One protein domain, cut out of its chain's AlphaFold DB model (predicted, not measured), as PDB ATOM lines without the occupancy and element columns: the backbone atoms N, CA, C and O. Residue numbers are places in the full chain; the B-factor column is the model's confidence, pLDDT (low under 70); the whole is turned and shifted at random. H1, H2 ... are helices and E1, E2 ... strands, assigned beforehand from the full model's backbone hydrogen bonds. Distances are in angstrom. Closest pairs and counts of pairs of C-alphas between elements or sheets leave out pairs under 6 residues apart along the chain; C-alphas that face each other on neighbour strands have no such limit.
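What this domain is: This is residues 9 to 132 of the 132 residues of an uncharacterized protein of Arenimonas metalli CF5-1 (UniProt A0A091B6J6). Two long helices, H1 and H4, lie side by side and run opposite ways, with a small three-stranded sheet near the end of the pair where H1 begins. A shorter helix, H2, lies near H1, the tiny H3 packs on H4, and long loops, residues 60 to 82 and 94 to 114, make much of the rest. The printed part has 124 residues, under half of them in named elements: H1 H2 E1 E2 E3 H3 H4, a mixed class. The antiparallel sheet has the order E1, E2, E3. The whole is compact, with a radius of gyration of the C-alphas of 13.9 A and spans of 43 by 31 by 24 A.

Where its parts are: H1, residues 9 to 23, begins with C-alpha 9 at (-38.315, -13.051, 43.059) and is 21.1 A long. H2 is residues 35 to 43, 11.8 A. E1 is residues 47 to 52, 15.7 A, E2 residues 55 to 59, 13.0 A, and E3 residues 83 to 85. H3 is residues 90 to 93. H4, residues 115 to 131, is 24.8 A long and ends with C-alpha 131 at (-34.853, -9.380, 35.143).

How they stand to each other: H1 touches H4 at a shallow tilt of 22 degrees, opposite ways; their closest C-alphas, of Leu 16 and Leu 122, are 6.2 A apart. H1 is close to H2 but not clearly touching, Gly 15 and Trp 43 having the closest C-alphas, 7.4 A. H1 only grazes the sheet, with residues 9 to 12. E1, E2 and E3 form a meander, each strand the antiparallel neighbour of the one before; N 49 and O 57 are 2.9 A apart, N 84 and O 56 2.8 A, both within hydrogen-bond range. H4 touches H3 with residues 124 to 128 alone, the closest C-alphas being those of Ala 93 and Glu 127, 6.5 A. In H1, H2 and H4 every O i to N i+4 pair is within hydrogen-bond range; H3 is too short for one.

The domain as a whole: The farthest C-alphas, of Pro 26 and Gly 53, are 43.6 A apart. The printed part has no cut; the links H1 to H2, E2 to E3 and H3 to H4 are long. No printed residue is under 70 in pLDDT.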
ATOM      1  N   ALA A   9     -39.535 -12.266  43.261       95.44
ATOM      2  CA  ALA A   9     -38.315 -13.051  43.059       95.44
ATOM      3  C   ALA A   9     -38.380 -14.407  43.778       95.44
ATOM      4  O   ALA A   9     -38.129 -15.442  43.169       95.44
ATOM      5  N   ASN A  10     -38.816 -14.419  45.041       94.88
ATOM      6  CA  ASN A  10     -38.986 -15.651  45.812       94.88
ATOM      7  C   ASN A  10     -40.034 -16.594  45.190       94.88
ATOM      8  O   ASN A  10     -39.833 -17.806  45.173       94.88
ATOM      9  N   ALA A  11     -41.121 -16.054  44.634       95.19
ATOM     10  CA  ALA A  11     -42.124 -16.842  43.922       95.19
ATOM     11  C   ALA A  11     -41.577 -17.467  42.627       95.19
ATOM     12  O   ALA A  11     -41.915 -18.605  42.297       95.19
ATOM     13  N   VAL A  12     -40.712 -16.748  41.905       96.56
ATOM     14  CA  VAL A  12     -40.019 -17.281  40.726       96.56
ATOM     15  C   VAL A  12     -38.992 -18.344  41.126       96.56
ATOM     16  O   VAL A  12     -38.974 -19.405  40.505       96.56
ATOM     17  N   ASP A  13     -38.218 -18.127  42.194       96.31
ATOM     18  CA  ASP A  13     -37.268 -19.112  42.737       96.31
ATOM     19  C   ASP A  13     -37.980 -20.406  43.168       96.31
ATOM     20  O   ASP A  13     -37.528 -21.510  42.856       96.31
ATOM     21  N   PHE A  14     -39.146 -20.285  43.812       94.81
ATOM     22  CA  PHE A  14     -40.009 -21.429  44.109       94.81
ATOM     23  C   PHE A  14     -40.433 -22.158  42.827       94.81
ATOM     24  O   PHE A  14     -40.358 -23.384  42.758       94.81
ATOM     25  N   GLY A  15     -40.860 -21.414  41.801       94.56
ATOM     26  CA  GLY A  15     -41.256 -21.981  40.514       94.56
ATOM     27  C   GLY A  15     -40.124 -22.745  39.822       94.56
ATOM     28  O   GLY A  15     -40.357 -23.844  39.320       94.56
ATOM     29  N   LEU A  16     -38.904 -22.197  39.844       96.62
ATOM     30  CA  LEU A  16     -37.697 -22.846  39.322       96.62
ATOM     31  C   LEU A  16     -37.462 -24.189  40.023       96.62
ATOM     32  O   LEU A  16     -37.490 -25.234  39.370       96.62
ATOM     33  N   ALA A  17     -37.343 -24.170  41.354       95.12
ATOM     34  CA  ALA A  17     -37.081 -25.369  42.150       95.12
ATOM     35  C   ALA A  17     -38.182 -26.433  41.991       95.12
ATOM     36  O   ALA A  17     -37.899 -27.630  41.883       95.12
ATOM     37  N   TYR A  18     -39.450 -26.012  41.931       92.25
ATOM     38  CA  TYR A  18     -40.579 -26.922  41.739       92.25
ATOM     39  C   TYR A  18     -40.496 -27.642  40.386       92.25
ATOM     40  O   TYR A  18     -40.661 -28.862  40.308       92.25
ATOM     41  N   VAL A  19     -40.236 -26.899  39.307       92.75
ATOM     42  CA  VAL A  19     -40.176 -27.463  37.952       92.75
ATOM     43  C   VAL A  19     -38.944 -28.348  37.774       92.75
ATOM     44  O   VAL A  19     -39.050 -29.405  37.150       92.75
ATOM     45  N   GLU A  20     -37.802 -27.985  38.357       94.19
ATOM     46  CA  GLU A  20     -36.610 -28.840  38.402       94.19
ATOM     47  C   GLU A  20     -36.896 -30.169  39.109       94.19
ATOM     48  O   GLU A  20     -36.627 -31.240  38.554       94.19
ATOM     49  N   GLY A  21     -37.527 -30.118  40.286       91.06
ATOM     50  CA  GLY A  21     -37.930 -31.312  41.031       91.06
ATOM     51  C   GLY A  21     -38.902 -32.202  40.249       91.06
ATOM     52  O   GLY A  21     -38.767 -33.430  40.254       91.06
ATOM     53  N   LEU A  22     -39.842 -31.595  39.518       87.19
ATOM     54  CA  LEU A  22     -40.772 -32.313  38.648       87.19
ATOM     55  C   LEU A  22     -40.046 -32.981  37.468       87.19
ATOM     56  O   LEU A  22     -40.319 -34.137  37.137       87.19
ATOM     57  N   LEU A  23     -39.103 -32.279  36.835       90.50
ATOM     58  CA  LEU A  23     -38.308 -32.790  35.717       90.50
ATOM     59  C   LEU A  23     -37.356 -33.921  36.126       90.50
ATOM     60  O   LEU A  23     -37.068 -34.792  35.298       90.50
ATOM     61  N   ALA A  24     -36.904 -33.945  37.380       91.25
ATOM     62  CA  ALA A  24     -36.084 -35.024  37.923       91.25
ATOM     63  C   ALA A  24     -36.846 -36.360  38.035       91.25
ATOM     64  O   ALA A  24     -36.226 -37.423  38.074       91.25
ATOM     65  N   GLN A  25     -38.185 -36.342  38.032       86.56
ATOM     66  CA  GLN A  25     -38.981 -37.566  38.115       86.56
ATOM     67  C   GLN A  25     -38.926 -38.364  36.796       86.56
ATOM     68  O   GLN A  25     -39.128 -37.798  35.715       86.56
ATOM     69  N   PRO A  26     -38.718 -39.695  36.834       81.25
ATOM     70  CA  PRO A  26     -38.634 -40.514  35.623       81.25
ATOM     71  C   PRO A  26     -39.975 -40.586  34.875       81.25
ATOM     72  O   PRO A  26     -40.012 -40.538  33.646       81.25
ATOM     73  N   ARG A  27     -41.098 -40.626  35.606       72.81
ATOM     74  CA  ARG A  27     -42.456 -40.637  35.039       72.81
ATOM     75  C   ARG A  27     -43.073 -39.241  35.088       72.81
ATOM     76  O   ARG A  27     -43.780 -38.890  36.025       72.81
ATOM     77  N   PHE A  28     -42.821 -38.459  34.045       71.88
ATOM     78  CA  PHE A  28     -43.392 -37.125  33.877       71.88
ATOM     79  C   PHE A  28     -44.773 -37.220  33.212       71.88
ATOM     80  O   PHE A  28     -44.892 -37.142  31.991       71.88
ATOM     81  N   ARG A  29     -45.826 -37.467  33.997       71.56
ATOM     82  CA  ARG A  29     -47.213 -37.300  33.536       71.56
ATOM     83  C   ARG A  29     -48.114 -37.000  34.723       71.56
ATOM     84  O   ARG A  29     -48.363 -37.873  35.550       71.56
ATOM     85  N   LEU A  30     -48.605 -35.769  34.797       75.38
ATOM     86  CA  LEU A  30     -49.521 -35.355  35.852       75.38
ATOM     87  C   LEU A  30     -50.965 -35.569  35.401       75.38
ATOM     88  O   LEU A  30     -51.378 -35.137  34.328       75.38
ATOM     89  N   SER A  31     -51.739 -36.255  36.236       81.88
ATOM     90  CA  SER A  31     -53.187 -36.346  36.065       81.88
ATOM     91  C   SER A  31     -53.830 -35.022  36.466       81.88
ATOM     92  O   SER A  31     -53.473 -34.461  37.502       81.88
ATOM     93  N   THR A  32     -54.847 -34.572  35.729       84.56
ATOM     94  CA  THR A  32     -55.671 -33.408  36.107       84.56
ATOM     95  C   THR A  32     -56.423 -33.605  37.428       84.56
ATOM     96  O   THR A  32     -56.909 -32.645  38.019       84.56
ATOM     97  N   LYS A  33     -56.507 -34.850  37.915       86.44
ATOM     98  CA  LYS A  33     -57.081 -35.202  39.221       86.44
ATOM     99  C   LYS A  33     -56.061 -35.166  40.367       86.44
ATOM    100  O   LYS A  33     -56.446 -35.373  41.511       86.44
ATOM    101  N   SER A  34     -54.773 -34.976  40.079       85.19
ATOM    102  CA  SER A  34     -53.727 -34.972  41.108       85.19
ATOM    103  C   SER A  34     -53.679 -33.641  41.858       85.19
ATOM    104  O   SER A  34     -53.948 -32.589  41.279       85.19
ATOM    105  N   ALA A  35     -53.284 -33.676  43.134       85.06
ATOM    106  CA  ALA A  35     -53.025 -32.462  43.908       85.06
ATOM    107  C   ALA A  35     -51.946 -31.595  43.237       85.06
ATOM    108  O   ALA A  35     -52.165 -30.406  43.036       85.06
ATOM    109  N   ALA A  36     -50.860 -32.216  42.763       82.06
ATOM    110  CA  ALA A  36     -49.773 -31.539  42.054       82.06
ATOM    111  C   ALA A  36     -50.256 -30.725  40.838       82.06
ATOM    112  O   ALA A  36     -49.799 -29.608  40.618       82.06
ATOM    113  N   TYR A  37     -51.232 -31.231  40.072       87.56
ATOM    114  CA  TYR A  37     -51.827 -30.463  38.972       87.56
ATOM    115  C   TYR A  37     -52.476 -29.156  39.455       87.56
ATOM    116  O   TYR A  37     -52.311 -28.114  38.822       87.56
ATOM    117  N   TRP A  38     -53.200 -29.191  40.574       87.62
ATOM    118  CA  TRP A  38     -53.845 -28.005  41.140       87.62
ATOM    119  C   TRP A  38     -52.848 -27.049  41.790       87.62
ATOM    120  O   TRP A  38     -52.946 -25.842  41.578       87.62
ATOM    121  N   GLU A  39     -51.863 -27.581  42.509       88.31
ATOM    122  CA  GLU A  39     -50.761 -26.805  43.084       88.31
ATOM    123  C   GLU A  39     -50.031 -26.013  42.003       88.31
ATOM    124  O   GLU A  39     -49.879 -24.801  42.128       88.31
ATOM    125  N   MET A  40     -49.679 -26.649  40.881       88.69
ATOM    126  CA  MET A  40     -48.992 -25.970  39.783       88.69
ATOM    127  C   MET A  40     -49.789 -24.801  39.204       88.69
ATOM    128  O   MET A  40     -49.216 -23.787  38.824       88.69
ATOM    129  N   ARG A  41     -51.118 -24.903  39.148       92.00
ATOM    130  CA  ARG A  41     -51.969 -23.816  38.639       92.00
ATOM    131  C   ARG A  41     -52.052 -22.623  39.588       92.00
ATOM    132  O   ARG A  41     -52.352 -21.521  39.127       92.00
ATOM    133  N   LEU A  42     -51.830 -22.843  40.882       91.19
ATOM    134  CA  LEU A  42     -51.965 -21.838  41.937       91.19
ATOM    135  C   LEU A  42     -50.623 -21.221  42.340       91.19
ATOM    136  O   LEU A  42     -50.563 -20.030  42.649       91.19
ATOM    137  N   TRP A  43     -49.572 -22.034  42.367       90.88
ATOM    138  CA  TRP A  43     -48.278 -21.703  42.959       90.88
ATOM    139  C   TRP A  43     -47.212 -21.361  41.927       90.88
ATOM    140  O   TRP A  43     -46.247 -20.686  42.271       90.88
ATOM    141  N   LEU A  44     -47.372 -21.797  40.674       93.81
ATOM    142  CA  LEU A  44     -46.435 -21.422  39.625       93.81
ATOM    143  C   LEU A  44     -46.832 -20.088  38.983       93.81
ATOM    144  O   LEU A  44     -48.019 -19.872  38.694       93.81
ATOM    145  N   PRO A  45     -45.854 -19.214  38.696       96.56
ATOM    146  CA  PRO A  45     -46.089 -18.018  37.906       96.56
ATOM    147  C   PRO A  45     -46.659 -18.360  36.526       96.56
ATOM    148  O   PRO A  45     -46.063 -19.107  35.750       96.56
ATOM    149  N   TYR A  46     -47.815 -17.800  36.201       97.31
ATOM    150  CA  TYR A  46     -48.395 -17.851  34.861       97.31
ATOM    151  C   TYR A  46     -47.924 -16.677  34.006       97.31
ATOM    152  O   TYR A  46     -47.677 -16.840  32.814       97.31
ATOM    153  N   GLY A  47     -47.754 -15.511  34.619       96.69
ATOM    154  CA  GLY A  47     -47.220 -14.322  33.972       96.69
ATOM    155  C   GLY A  47     -47.331 -13.103  34.867       96.69
ATOM    156  O   GLY A  47     -47.505 -13.240  36.080       96.69
ATOM    157  N   ALA A  48     -47.247 -11.926  34.257       97.31
ATOM    158  CA  ALA A  48     -47.343 -10.654  34.956       97.31
ATOM    159  C   ALA A  48     -48.508  -9.800  34.417       97.31
ATOM    160  O   ALA A  48     -48.610  -9.547  33.224       97.31
ATOM    161  N   ASN A  49     -49.401  -9.320  35.276       96.50
ATOM    162  CA  ASN A  49     -50.473  -8.418  34.842       96.50
ATOM    163  C   ASN A  49     -50.097  -6.974  35.160       96.50
ATOM    164  O   ASN A  49     -49.610  -6.700  36.253       96.50
ATOM    165  N   ARG A  50     -50.323  -6.048  34.220       95.62
ATOM    166  CA  ARG A  50     -50.030  -4.625  34.438       95.62
ATOM    167  C   ARG A  50     -50.950  -4.075  35.531       95.62
ATOM    168  O   ARG A  50     -52.158  -4.292  35.470       95.62
ATOM    169  N   ILE A  51     -50.368  -3.381  36.506       95.50
ATOM    170  CA  ILE A  51     -51.092  -2.590  37.508       95.50
ATOM    171  C   ILE A  51     -51.212  -1.158  36.984       95.50
ATOM    172  O   ILE A  51     -52.303  -0.702  36.664       95.50
ATOM    173  N   GLU A  52     -50.075  -0.476  36.840       95.19
ATOM    174  CA  GLU A  52     -49.977   0.913  36.390       95.19
ATOM    175  C   GLU A  52     -48.556   1.194  35.891       95.19
ATOM    176  O   GLU A  52     -47.584   0.720  36.485       95.19
ATOM    177  N   GLY A  53     -48.421   1.970  34.808       94.06
ATOM    178  CA  GLY A  53     -47.116   2.262  34.214       94.06
ATOM    179  C   GLY A  53     -46.341   0.970  33.960       94.06
ATOM    180  O   GLY A  53     -46.925  -0.013  33.503       94.06
ATOM    181  N   ASP A  54     -45.062   0.939  34.319       95.69
ATOM    182  CA  ASP A  54     -44.201  -0.248  34.213       95.69
ATOM    183  C   ASP A  54     -44.310  -1.203  35.416       95.69
ATOM    184  O   ASP A  54     -43.526  -2.144  35.537       95.69
ATOM    185  N   THR A  55     -45.290  -1.000  36.301       96.56
ATOM    186  CA  THR A  55     -45.533  -1.872  37.453       96.56
ATOM    187  C   THR A  55     -46.487  -2.994  37.073       96.56
ATOM    188  O   THR A  55     -47.611  -2.762  36.620       96.56
ATOM    189  N   PHE A  56     -46.058  -4.229  37.309       97.56
ATOM    190  CA  PHE A  56     -46.844  -5.433  37.069       97.56
ATOM    191  C   PHE A  56     -46.903  -6.280  38.333       97.56
ATOM    192  O   PHE A  56     -46.012  -6.194  39.167       97.56
ATOM    193  N   ILE A  57     -47.913  -7.136  38.451       97.44
ATOM    194  CA  ILE A  57     -48.028  -8.142  39.508       97.44
ATOM    195  C   ILE A  57     -47.804  -9.541  38.953       97.44
ATOM    196  O   ILE A  57     -48.335  -9.894  37.898       97.44
ATOM    197  N   LEU A  58     -47.074 -10.371  39.691       97.50
ATOM    198  CA  LEU A  58     -46.933 -11.784  39.378       97.50
ATOM    199  C   LEU A  58     -48.235 -12.540  39.675       97.50
ATOM    200  O   LEU A  58     -48.707 -12.564  40.816       97.50
ATOM    201  N   VAL A  59     -48.794 -13.208  38.666       97.12
ATOM    202  CA  VAL A  59     -50.065 -13.935  38.784       97.12
ATOM    203  C   VAL A  59     -49.934 -15.420  38.468       97.12
ATOM    204  O   VAL A  59     -49.084 -15.839  37.686       97.12
ATOM    205  N   ASN A  60     -50.805 -16.225  39.069       96.00
ATOM    206  CA  ASN A  60     -50.976 -17.642  38.764       96.00
ATOM    207  C   ASN A  60     -51.951 -17.861  37.590       96.00
ATOM    208  O   ASN A  60     -52.485 -16.909  37.015       96.00
ATOM    209  N   ARG A  61     -52.224 -19.124  37.220       95.00
ATOM    210  CA  ARG A  61     -53.054 -19.458  36.040       95.00
ATOM    211  C   ARG A  61     -54.499 -18.959  36.161       95.00
ATOM    212  O   ARG A  61     -55.208 -18.909  35.156       95.00
ATOM    213  N   HIS A  62     -54.939 -18.597  37.363       94.44
ATOM    214  CA  HIS A  62     -56.262 -18.042  37.643       94.44
ATOM    215  C   HIS A  62     -56.272 -16.506  37.692       94.44
ATOM    216  O   HIS A  62     -57.269 -15.925  38.119       94.44
ATOM    217  N   TYR A  63     -55.190 -15.852  37.251       95.31
ATOM    218  CA  TYR A  63     -55.018 -14.395  37.285       95.31
ATOM    219  C   TYR A  63     -55.130 -13.812  38.700       95.31
ATOM    220  O   TYR A  63     -55.541 -12.667  38.893       95.31
ATOM    221  N   LYS A  64     -54.778 -14.614  39.708       95.94
ATOM    222  CA  LYS A  64     -54.667 -14.187  41.105       95.94
ATOM    223  C   LYS A  64     -53.195 -13.994  41.450       95.94
ATOM    224  O   LYS A  64     -52.368 -14.643  40.806       95.94
ATOM    225  N   PRO A  65     -52.857 -13.169  42.454       95.56
ATOM    226  CA  PRO A  65     -51.488 -13.090  42.953       95.56
ATOM    227  C   PRO A  65     -50.940 -14.497  43.217       95.56
ATOM    228  O   PRO A  65     -51.672 -15.345  43.740       95.56
ATOM    229  N   VAL A  66     -49.701 -14.773  42.801       94.94
ATOM    230  CA  VAL A  66     -49.122 -16.124  42.931       94.94
ATOM    231  C   VAL A  66     -49.257 -16.644  44.364       94.94
ATOM    232  O   VAL A  66     -49.038 -15.919  45.331       94.94
ATOM    233  N   GLY A  67     -49.686 -17.903  44.495       88.12
ATOM    234  CA  GLY A  67     -49.969 -18.533  45.784       88.12
ATOM    235  C   GLY A  67     -51.380 -18.312  46.324       88.12
ATOM    236  O   GLY A  67     -51.806 -19.045  47.216       88.12
ATOM    237  N   SER A  68     -52.131 -17.351  45.786       90.88
ATOM    238  CA  SER A  68     -53.504 -17.106  46.214       90.88
ATOM    239  C   SER A  68     -54.464 -18.165  45.676       90.88
ATOM    240  O   SER A  68     -54.455 -18.508  44.492       90.88
ATOM    241  N   THR A  69     -55.336 -18.648  46.560       90.25
ATOM    242  CA  THR A  69     -56.418 -19.595  46.256       90.25
ATOM    243  C   THR A  69     -57.789 -18.923  46.196       90.25
ATOM    244  O   THR A  69     -58.797 -19.604  45.994       90.25
ATOM    245  N   THR A  70     -57.843 -17.595  46.364       90.44
ATOM    246  CA  THR A  70     -59.110 -16.859  46.350       90.44
ATOM    247  C   THR A  70     -59.798 -16.943  44.991       90.44
ATOM    248  O   THR A  70     -59.164 -16.922  43.932       90.44
ATOM    249  N   LYS A  71     -61.128 -17.004  45.026       89.44
ATOM    250  CA  LYS A  71     -61.973 -16.893  43.835       89.44
ATOM    251  C   LYS A  71     -62.410 -15.449  43.585       89.44
ATOM    252  O   LYS A  71     -62.720 -15.110  42.443       89.44
ATOM    253  N   ASP A  72     -62.357 -14.608  44.612       93.50
ATOM    254  CA  ASP A  72     -62.870 -13.242  44.587       93.50
ATOM    255  C   ASP A  72     -62.050 -12.342  43.669       93.50
ATOM    256  O   ASP A  72     -60.892 -12.634  43.348       93.50
ATOM    257  N   HIS A  73     -62.646 -11.237  43.228       91.94
ATOM    258  CA  HIS A  73     -61.892 -10.181  42.564       91.94
ATOM    259  C   HIS A  73     -60.787  -9.666  43.496       91.94
ATOM    260  O   HIS A  73     -61.004  -9.504  44.695       91.94
ATOM    261  N   VAL A  74     -59.598  -9.427  42.943       93.50
ATOM    262  CA  VAL A  74     -58.429  -9.008  43.716       93.50
ATOM    263  C   VAL A  74     -57.963  -7.658  43.209       93.50
ATOM    264  O   VAL A  74     -57.692  -7.513  42.021       93.50
ATOM    265  N   ASP A  75     -57.835  -6.696  44.118       95.00
ATOM    266  CA  ASP A  75     -57.061  -5.489  43.861       95.00
ATOM    267  C   ASP A  75     -55.570  -5.836  43.916       95.00
ATOM    268  O   ASP A  75     -55.038  -6.190  44.969       95.00
ATOM    269  N   TYR A  76     -54.897  -5.770  42.770       95.62
ATOM    270  CA  TYR A  76     -53.470  -6.057  42.669       95.62
ATOM    271  C   TYR A  76     -52.604  -5.058  43.445       95.62
ATOM    272  O   TYR A  76     -51.540  -5.445  43.927       95.62
ATOM    273  N   GLY A  77     -53.071  -3.820  43.646       93.56
ATOM    274  CA  GLY A  77     -52.366  -2.813  44.443       93.56
ATOM    275  C   GLY A  77     -52.168  -3.226  45.904       93.56
ATOM    276  O   GLY A  77     -51.213  -2.794  46.546       93.56
ATOM    277  N   ALA A  78     -52.995  -4.141  46.415       93.94
ATOM    278  CA  ALA A  78     -52.878  -4.678  47.770       93.94
ATOM    279  C   ALA A  78     -51.747  -5.719  47.947       93.94
ATOM    280  O   ALA A  78     -51.572  -6.245  49.046       93.94
ATOM    281  N   TYR A  79     -50.984  -6.033  46.891       94.31
ATOM    282  CA  TYR A  79     -49.949  -7.080  46.882       94.31
ATOM    283  C   TYR A  79     -48.586  -6.551  46.400       94.31
ATOM    284  O   TYR A  79     -47.983  -7.135  45.495       94.31
ATOM    285  N   PRO A  80     -48.054  -5.466  46.995       94.62
ATOM    286  CA  PRO A  80     -46.836  -4.813  46.511       94.62
ATOM    287  C   PRO A  80     -45.599  -5.717  46.567       94.62
ATOM    288  O   PRO A  80     -44.663  -5.538  45.796       94.62
ATOM    289  N   ASN A  81     -45.592  -6.720  47.446       94.81
ATOM    290  CA  ASN A  81     -44.514  -7.701  47.539       94.81
ATOM    291  C   ASN A  81     -44.410  -8.593  46.286       94.81
ATOM    292  O   ASN A  81     -43.336  -9.105  45.984       94.81
ATOM    293  N   LEU A  82     -45.508  -8.774  45.550       95.81
ATOM    294  CA  LEU A  82     -45.548  -9.546  44.305       95.81
ATOM    295  C   LEU A  82     -45.451  -8.664  43.056       95.81
ATOM    296  O   LEU A  82     -45.575  -9.174  41.939       95.81
ATOM    297  N   SER A  83     -45.224  -7.364  43.241       95.88
ATOM    298  CA  SER A  83     -45.007  -6.436  42.143       95.88
ATOM    299  C   SER A  83     -43.587  -6.541  41.588       95.88
ATOM    300  O   SER A  83     -42.631  -6.825  42.309       95.88
ATOM    301  N   LEU A  84     -43.451  -6.279  40.296       95.06
ATOM    302  CA  LEU A  84     -42.194  -6.215  39.565       95.06
ATOM    303  C   LEU A  84     -42.224  -5.048  38.573       95.06
ATOM    304  O   LEU A  84     -43.291  -4.661  38.089       95.06
ATOM    305  N   GLN A  85     -41.048  -4.493  38.284       96.00
ATOM    306  CA  GLN A  85     -40.871  -3.426  37.300       96.00
ATOM    307  C   GLN A  85     -40.457  -4.034  35.961       96.00
ATOM    308  O   GLN A  85     -39.423  -4.691  35.866       96.00
ATOM    309  N   LEU A  86     -41.269  -3.828  34.925       95.06
ATOM    310  CA  LEU A  86     -41.001  -4.310  33.572       95.06
ATOM    311  C   LEU A  86     -41.008  -3.128  32.605       95.06
ATOM    312  O   LEU A  86     -42.056  -2.704  32.124       95.06
ATOM    313  N   HIS A  87     -39.813  -2.610  32.326       93.44
ATOM    314  CA  HIS A  87     -39.633  -1.460  31.447       93.44
ATOM    315  C   HIS A  87     -39.811  -1.817  29.971       93.44
ATOM    316  O   HIS A  87     -39.113  -2.689  29.440       93.44
ATOM    317  N   GLY A  88     -40.716  -1.102  29.298       91.56
ATOM    318  CA  GLY A  88     -40.986  -1.275  27.871       91.56
ATOM    319  C   GLY A  88     -41.301  -2.729  27.507       91.56
ATOM    320  O   GLY A  88     -42.216  -3.340  28.059       91.56
ATOM    321  N   ASP A  89     -40.516  -3.286  26.585       92.69
ATOM    322  CA  ASP A  89     -40.688  -4.643  26.052       92.69
ATOM    323  C   ASP A  89     -39.732  -5.678  26.677       92.69
ATOM    324  O   ASP A  89     -39.575  -6.776  26.140       92.69
ATOM    325  N   SER A  90     -39.108  -5.374  27.826       94.50
ATOM    326  CA  SER A  90     -38.185  -6.298  28.520       94.50
ATOM    327  C   SER A  90     -38.816  -7.662  28.814       94.50
ATOM    328  O   SER A  90     -38.149  -8.697  28.788       94.50
ATOM    329  N   TRP A  91     -40.132  -7.682  29.003       95.75
ATOM    330  CA  TRP A  91     -40.898  -8.890  29.252       95.75
ATOM    331  C   TRP A  91     -40.875  -9.909  28.108       95.75
ATOM    332  O   TRP A  91     -41.075 -11.105  28.341       95.75
ATOM    333  N   ARG A  92     -40.582  -9.471  26.877       96.44
ATOM    334  CA  ARG A  92     -40.457 -10.366  25.720       96.44
ATOM    335  C   ARG A  92     -39.330 -11.382  25.887       96.44
ATOM    336  O   ARG A  92     -39.398 -12.446  25.278       96.44
ATOM    337  N   ALA A  93     -38.331 -11.085  26.722       95.69
ATOM    338  CA  ALA A  93     -37.226 -11.995  27.007       95.69
ATOM    339  C   ALA A  93     -37.687 -13.287  27.704       95.69
ATOM    340  O   ALA A  93     -37.102 -14.343  27.480       95.69
ATOM    341  N   PHE A  94     -38.754 -13.225  28.510       96.00
ATOM    342  CA  PHE A  94     -39.260 -14.383  29.249       96.00
ATOM    343  C   PHE A  94     -40.630 -14.874  28.781       96.00
ATOM    344  O   PHE A  94     -41.043 -15.970  29.147       96.00
ATOM    345  N   SER A  95     -41.383 -14.101  28.001       96.81
ATOM    346  CA  SER A  95     -42.729 -14.513  27.607       96.81
ATOM    347  C   SER A  95     -42.740 -15.674  26.612       96.81
ATOM    348  O   SER A  95     -41.794 -15.913  25.860       96.81
ATOM    349  N   HIS A  96     -43.863 -16.384  26.550       95.69
ATOM    350  CA  HIS A  96     -44.144 -17.295  25.454       95.69
ATOM    351  C   HIS A  96     -44.077 -16.548  24.106       95.69
ATOM    352  O   HIS A  96     -44.575 -15.436  23.978       95.69
ATOM    353  N   ARG A  97     -43.502 -17.177  23.073       90.00
ATOM    354  CA  ARG A  97     -43.155 -16.531  21.787       90.00
ATOM    355  C   ARG A  97     -44.309 -15.827  21.059       90.00
ATOM    356  O   ARG A  97     -44.075 -14.925  20.272       90.00
ATOM    357  N   THR A  98     -45.540 -16.289  21.271       89.62
ATOM    358  CA  THR A  98     -46.756 -15.734  20.650       89.62
ATOM    359  C   THR A  98     -47.559 -14.868  21.617       89.62
ATOM    360  O   THR A  98     -48.739 -14.629  21.380       89.62
ATOM    361  N   ALA A  99     -46.993 -14.518  22.770       91.12
ATOM    362  CA  ALA A  99     -47.713 -13.771  23.778       91.12
ATOM    363  C   ALA A  99     -47.745 -12.283  23.413       91.12
ATOM    364  O   ALA A  99     -46.732 -11.679  23.063       91.12
ATOM    365  N   GLU A 100     -48.928 -11.695  23.527       92.56
ATOM    366  CA  GLU A 100     -49.147 -10.248  23.397       92.56
ATOM    367  C   GLU A 100     -48.964  -9.523  24.742       92.56
ATOM    368  O   GLU A 100     -49.015  -8.301  24.823       92.56
ATOM    369  N   GLN A 101     -48.768 -10.300  25.805       93.31
ATOM    370  CA  GLN A 101     -48.662  -9.899  27.204       93.31
ATOM    371  C   GLN A 101     -47.615 -10.798  27.881       93.31
ATOM    372  O   GLN A 101     -47.271 -11.846  27.326       93.31
ATOM    373  N   PRO A 102     -47.098 -10.456  29.071       95.62
ATOM    374  CA  PRO A 102     -45.955 -11.150  29.661       95.62
ATOM    375  C   PRO A 102     -46.365 -12.465  30.353       95.62
ATOM    376  O   PRO A 102     -46.206 -12.649  31.561       95.62
ATOM    377  N   PHE A 103     -46.914 -13.398  29.573       96.56
ATOM    378  CA  PHE A 103     -47.291 -14.743  30.002       96.56
ATOM    379  C   PHE A 103     -46.184 -15.747  29.697       96.56
ATOM    380  O   PHE A 103     -45.622 -15.771  28.605       96.56
ATOM    381  N   LEU A 104     -45.910 -16.624  30.658       97.25
ATOM    382  CA  LEU A 104     -44.874 -17.653  30.596       97.25
ATOM    383  C   LEU A 104     -45.340 -18.919  29.862       97.25
ATOM    384  O   LEU A 104     -44.517 -19.737  29.463       97.25
ATOM    385  N   PHE A 105     -46.643 -19.139  29.700       95.56
ATOM    386  CA  PHE A 105     -47.202 -20.258  28.934       95.56
ATOM    387  C   PHE A 105     -48.658 -19.975  28.551       95.56
ATOM    388  O   PHE A 105     -49.238 -18.982  28.981       95.56
ATOM    389  N   ASN A 106     -49.254 -20.850  27.742       92.94
ATOM    390  CA  ASN A 106     -50.678 -20.828  27.406       92.94
ATOM    391  C   ASN A 106     -51.272 -22.244  27.494       92.94
ATOM    392  O   ASN A 106     -50.574 -23.202  27.831       92.94
ATOM    393  N   ASP A 107     -52.557 -22.385  27.171       89.62
ATOM    394  CA  ASP A 107     -53.268 -23.668  27.272       89.62
ATOM    395  C   ASP A 107     -52.771 -24.747  26.301       89.62
ATOM    396  O   ASP A 107     -53.003 -25.929  26.542       89.62
ATOM    397  N   GLY A 108     -52.049 -24.360  25.246       91.38
ATOM    398  CA  GLY A 108     -51.421 -25.287  24.307       91.38
ATOM    399  C   GLY A 108     -50.040 -25.791  24.740       91.38
ATOM    400  O   GLY A 108     -49.560 -26.760  24.163       91.38
ATOM    401  N   CYS A 109     -49.399 -25.162  25.730       92.75
ATOM    402  CA  CYS A 109     -48.056 -25.536  26.202       92.75
ATOM    403  C   CYS A 109     -47.877 -25.423  27.730       92.75
ATOM    404  O   CYS A 109     -46.880 -24.857  28.198       92.75
ATOM    405  N   PRO A 110     -48.823 -25.906  28.559       91.81
ATOM    406  CA  PRO A 110     -48.678 -25.764  29.994       91.81
ATOM    407  C   PRO A 110     -47.541 -26.657  30.518       91.81
ATOM    408  O   PRO A 110     -47.346 -27.770  30.021       91.81
ATOM    409  N   PRO A 111     -46.827 -26.240  31.579       92.25
ATOM    410  CA  PRO A 111     -45.641 -26.946  32.062       92.25
ATOM    411  C   PRO A 111     -45.919 -28.359  32.583       92.25
ATOM    412  O   PRO A 111     -44.986 -29.121  32.776       92.25
ATOM    413  N   TRP A 112     -47.175 -28.739  32.816       88.44
ATOM    414  CA  TRP A 112     -47.572 -30.089  33.234       88.44
ATOM    415  C   TRP A 112     -47.989 -31.011  32.075       88.44
ATOM    416  O   TRP A 112     -48.275 -32.182  32.324       88.44
ATOM    417  N   ALA A 113     -48.068 -30.517  30.831       89.00
ATOM    418  CA  ALA A 113     -48.493 -31.331  29.688       89.00
ATOM    419  C   ALA A 113     -47.391 -32.285  29.220       89.00
ATOM    420  O   ALA A 113     -47.617 -33.492  29.107       89.00
ATOM    421  N   THR A 114     -46.194 -31.756  28.966       90.56
ATOM    422  CA  THR A 114     -45.053 -32.540  28.488       90.56
ATOM    423  C   THR A 114     -43.754 -32.100  29.152       90.56
ATOM    424  O   THR A 114     -43.612 -30.972  29.625       90.56
ATOM    425  N   ARG A 115     -42.754 -32.990  29.145       92.00
ATOM    426  CA  ARG A 115     -41.401 -32.666  29.621       92.00
ATOM    427  C   ARG A 115     -40.780 -31.520  28.809       92.00
ATOM    428  O   ARG A 115     -39.969 -30.768  29.339       92.00
ATOM    429  N   GLN A 116     -41.137 -31.398  27.530       93.88
ATOM    430  CA  GLN A 116     -40.676 -30.313  26.667       93.88
ATOM    431  C   GLN A 116     -41.275 -28.971  27.100       93.88
ATOM    432  O   GLN A 116     -40.530 -28.003  27.243       93.88
ATOM    433  N   ASP A 117     -42.577 -28.926  27.384       94.44
ATOM    434  CA  ASP A 117     -43.248 -27.711  27.862       94.44
ATOM    435  C   ASP A 117     -42.711 -27.273  29.224       94.44
ATOM    436  O   ASP A 117     -42.434 -26.093  29.427       94.44
ATOM    437  N   ALA A 118     -42.473 -28.226  30.128       93.88
ATOM    438  CA  ALA A 118     -41.845 -27.971  31.420       93.88
ATOM    439  C   ALA A 118     -40.452 -27.344  31.285       93.88
ATOM    440  O   ALA A 118     -40.155 -26.361  31.953       93.88
ATOM    441  N   LYS A 119     -39.604 -27.874  30.391       96.12
ATOM    442  CA  LYS A 119     -38.271 -27.311  30.115       96.12
ATOM    443  C   LYS A 119     -38.351 -25.915  29.504       96.12
ATOM    444  O   LYS A 119     -37.592 -25.034  29.892       96.12
ATOM    445  N   ALA A 120     -39.269 -25.707  28.563       97.12
ATOM    446  CA  ALA A 120     -39.466 -24.403  27.940       97.12
ATOM    447  C   ALA A 120     -39.955 -23.365  28.964       97.12
ATOM    448  O   ALA A 120     -39.496 -22.227  28.963       97.12
ATOM    449  N   TYR A 121     -40.858 -23.771  29.858       97.31
ATOM    450  CA  TYR A 121     -41.315 -22.956  30.975       97.31
ATOM    451  C   TYR A 121     -40.194 -22.663  31.983       97.31
ATOM    452  O   TYR A 121     -40.050 -21.515  32.388       97.31
ATOM    453  N   LEU A 122     -39.361 -23.653  32.323       97.44
ATOM    454  CA  LEU A 122     -38.200 -23.469  33.202       97.44
ATOM    455  C   LEU A 122     -37.230 -22.417  32.648       97.44
ATOM    456  O   LEU A 122     -36.815 -21.524  33.379       97.44
ATOM    457  N   GLY A 123     -36.919 -22.474  31.347       98.19
ATOM    458  CA  GLY A 123     -36.076 -21.464  30.699       98.19
ATOM    459  C   GLY A 123     -36.677 -20.059  30.790       98.19
ATOM    460  O   GLY A 123     -35.984 -19.104  31.116       98.19
ATOM    461  N   ARG A 124     -37.993 -19.940  30.595       98.31
ATOM    462  CA  ARG A 124     -38.709 -18.665  30.735       98.31
ATOM    463  C   ARG A 124     -38.727 -18.143  32.175       98.31
ATOM    464  O   ARG A 124     -38.529 -16.951  32.381       98.31
ATOM    465  N   LEU A 125     -38.893 -19.009  33.175       98.06
ATOM    466  CA  LEU A 125     -38.744 -18.621  34.583       98.06
ATOM    467  C   LEU A 125     -37.329 -18.121  34.892       98.06
ATOM    468  O   LEU A 125     -37.185 -17.138  35.613       98.06
ATOM    469  N   ALA A 126     -36.296 -18.758  34.335       98.38
ATOM    470  CA  ALA A 126     -34.914 -18.335  34.537       98.38
ATOM    471  C   ALA A 126     -34.657 -16.940  33.945       98.38
ATOM    472  O   ALA A 126     -34.065 -16.097  34.614       98.38
ATOM    473  N   GLU A 127     -35.161 -16.659  32.739       98.06
ATOM    474  CA  GLU A 127     -35.072 -15.318  32.145       98.06
ATOM    475  C   GLU A 127     -35.841 -14.276  32.957       98.06
ATOM    476  O   GLU A 127     -35.326 -13.192  33.224       98.06
ATOM    477  N   MET A 128     -37.042 -14.621  33.432       97.06
ATOM    478  CA  MET A 128     -37.797 -13.746  34.322       97.06
ATOM    479  C   MET A 128     -37.001 -13.432  35.591       97.06
ATOM    480  O   MET A 128     -36.923 -12.275  35.987       97.06
ATOM    481  N   ARG A 129     -36.362 -14.441  36.197       97.25
ATOM    482  CA  ARG A 129     -35.564 -14.278  37.415       97.25
ATOM    483  C   ARG A 129     -34.360 -13.359  37.231       97.25
ATOM    484  O   ARG A 129     -33.982 -12.684  38.181       97.25
ATOM    485  N   ARG A 130     -33.749 -13.344  36.043       96.25
ATOM    486  CA  ARG A 130     -32.622 -12.452  35.720       96.25
ATOM    487  C   ARG A 130     -33.035 -10.986  35.620       96.25
ATOM    488  O   ARG A 130     -32.177 -10.118  35.753       96.25
ATOM    489  N   LEU A 131     -34.311 -10.723  35.343       92.88
ATOM    490  CA  LEU A 131     -34.853  -9.380  35.143       92.88
ATOM    491  C   LEU A 131     -35.460  -8.764  36.410       92.88
ATOM    492  O   LEU A 131     -35.768  -7.574  36.386       92.88
ATOM    493  N   ILE A 132     -35.642  -9.548  37.480       90.56
ATOM    494  CA  ILE A 132     -36.289  -9.117  38.731       90.56
ATOM    495  C   ILE A 132     -35.423  -9.339  39.968       90.56
ATOM    496  O   ILE A 132     -34.619 -10.301  39.996       90.56
TER     497      ILE A 132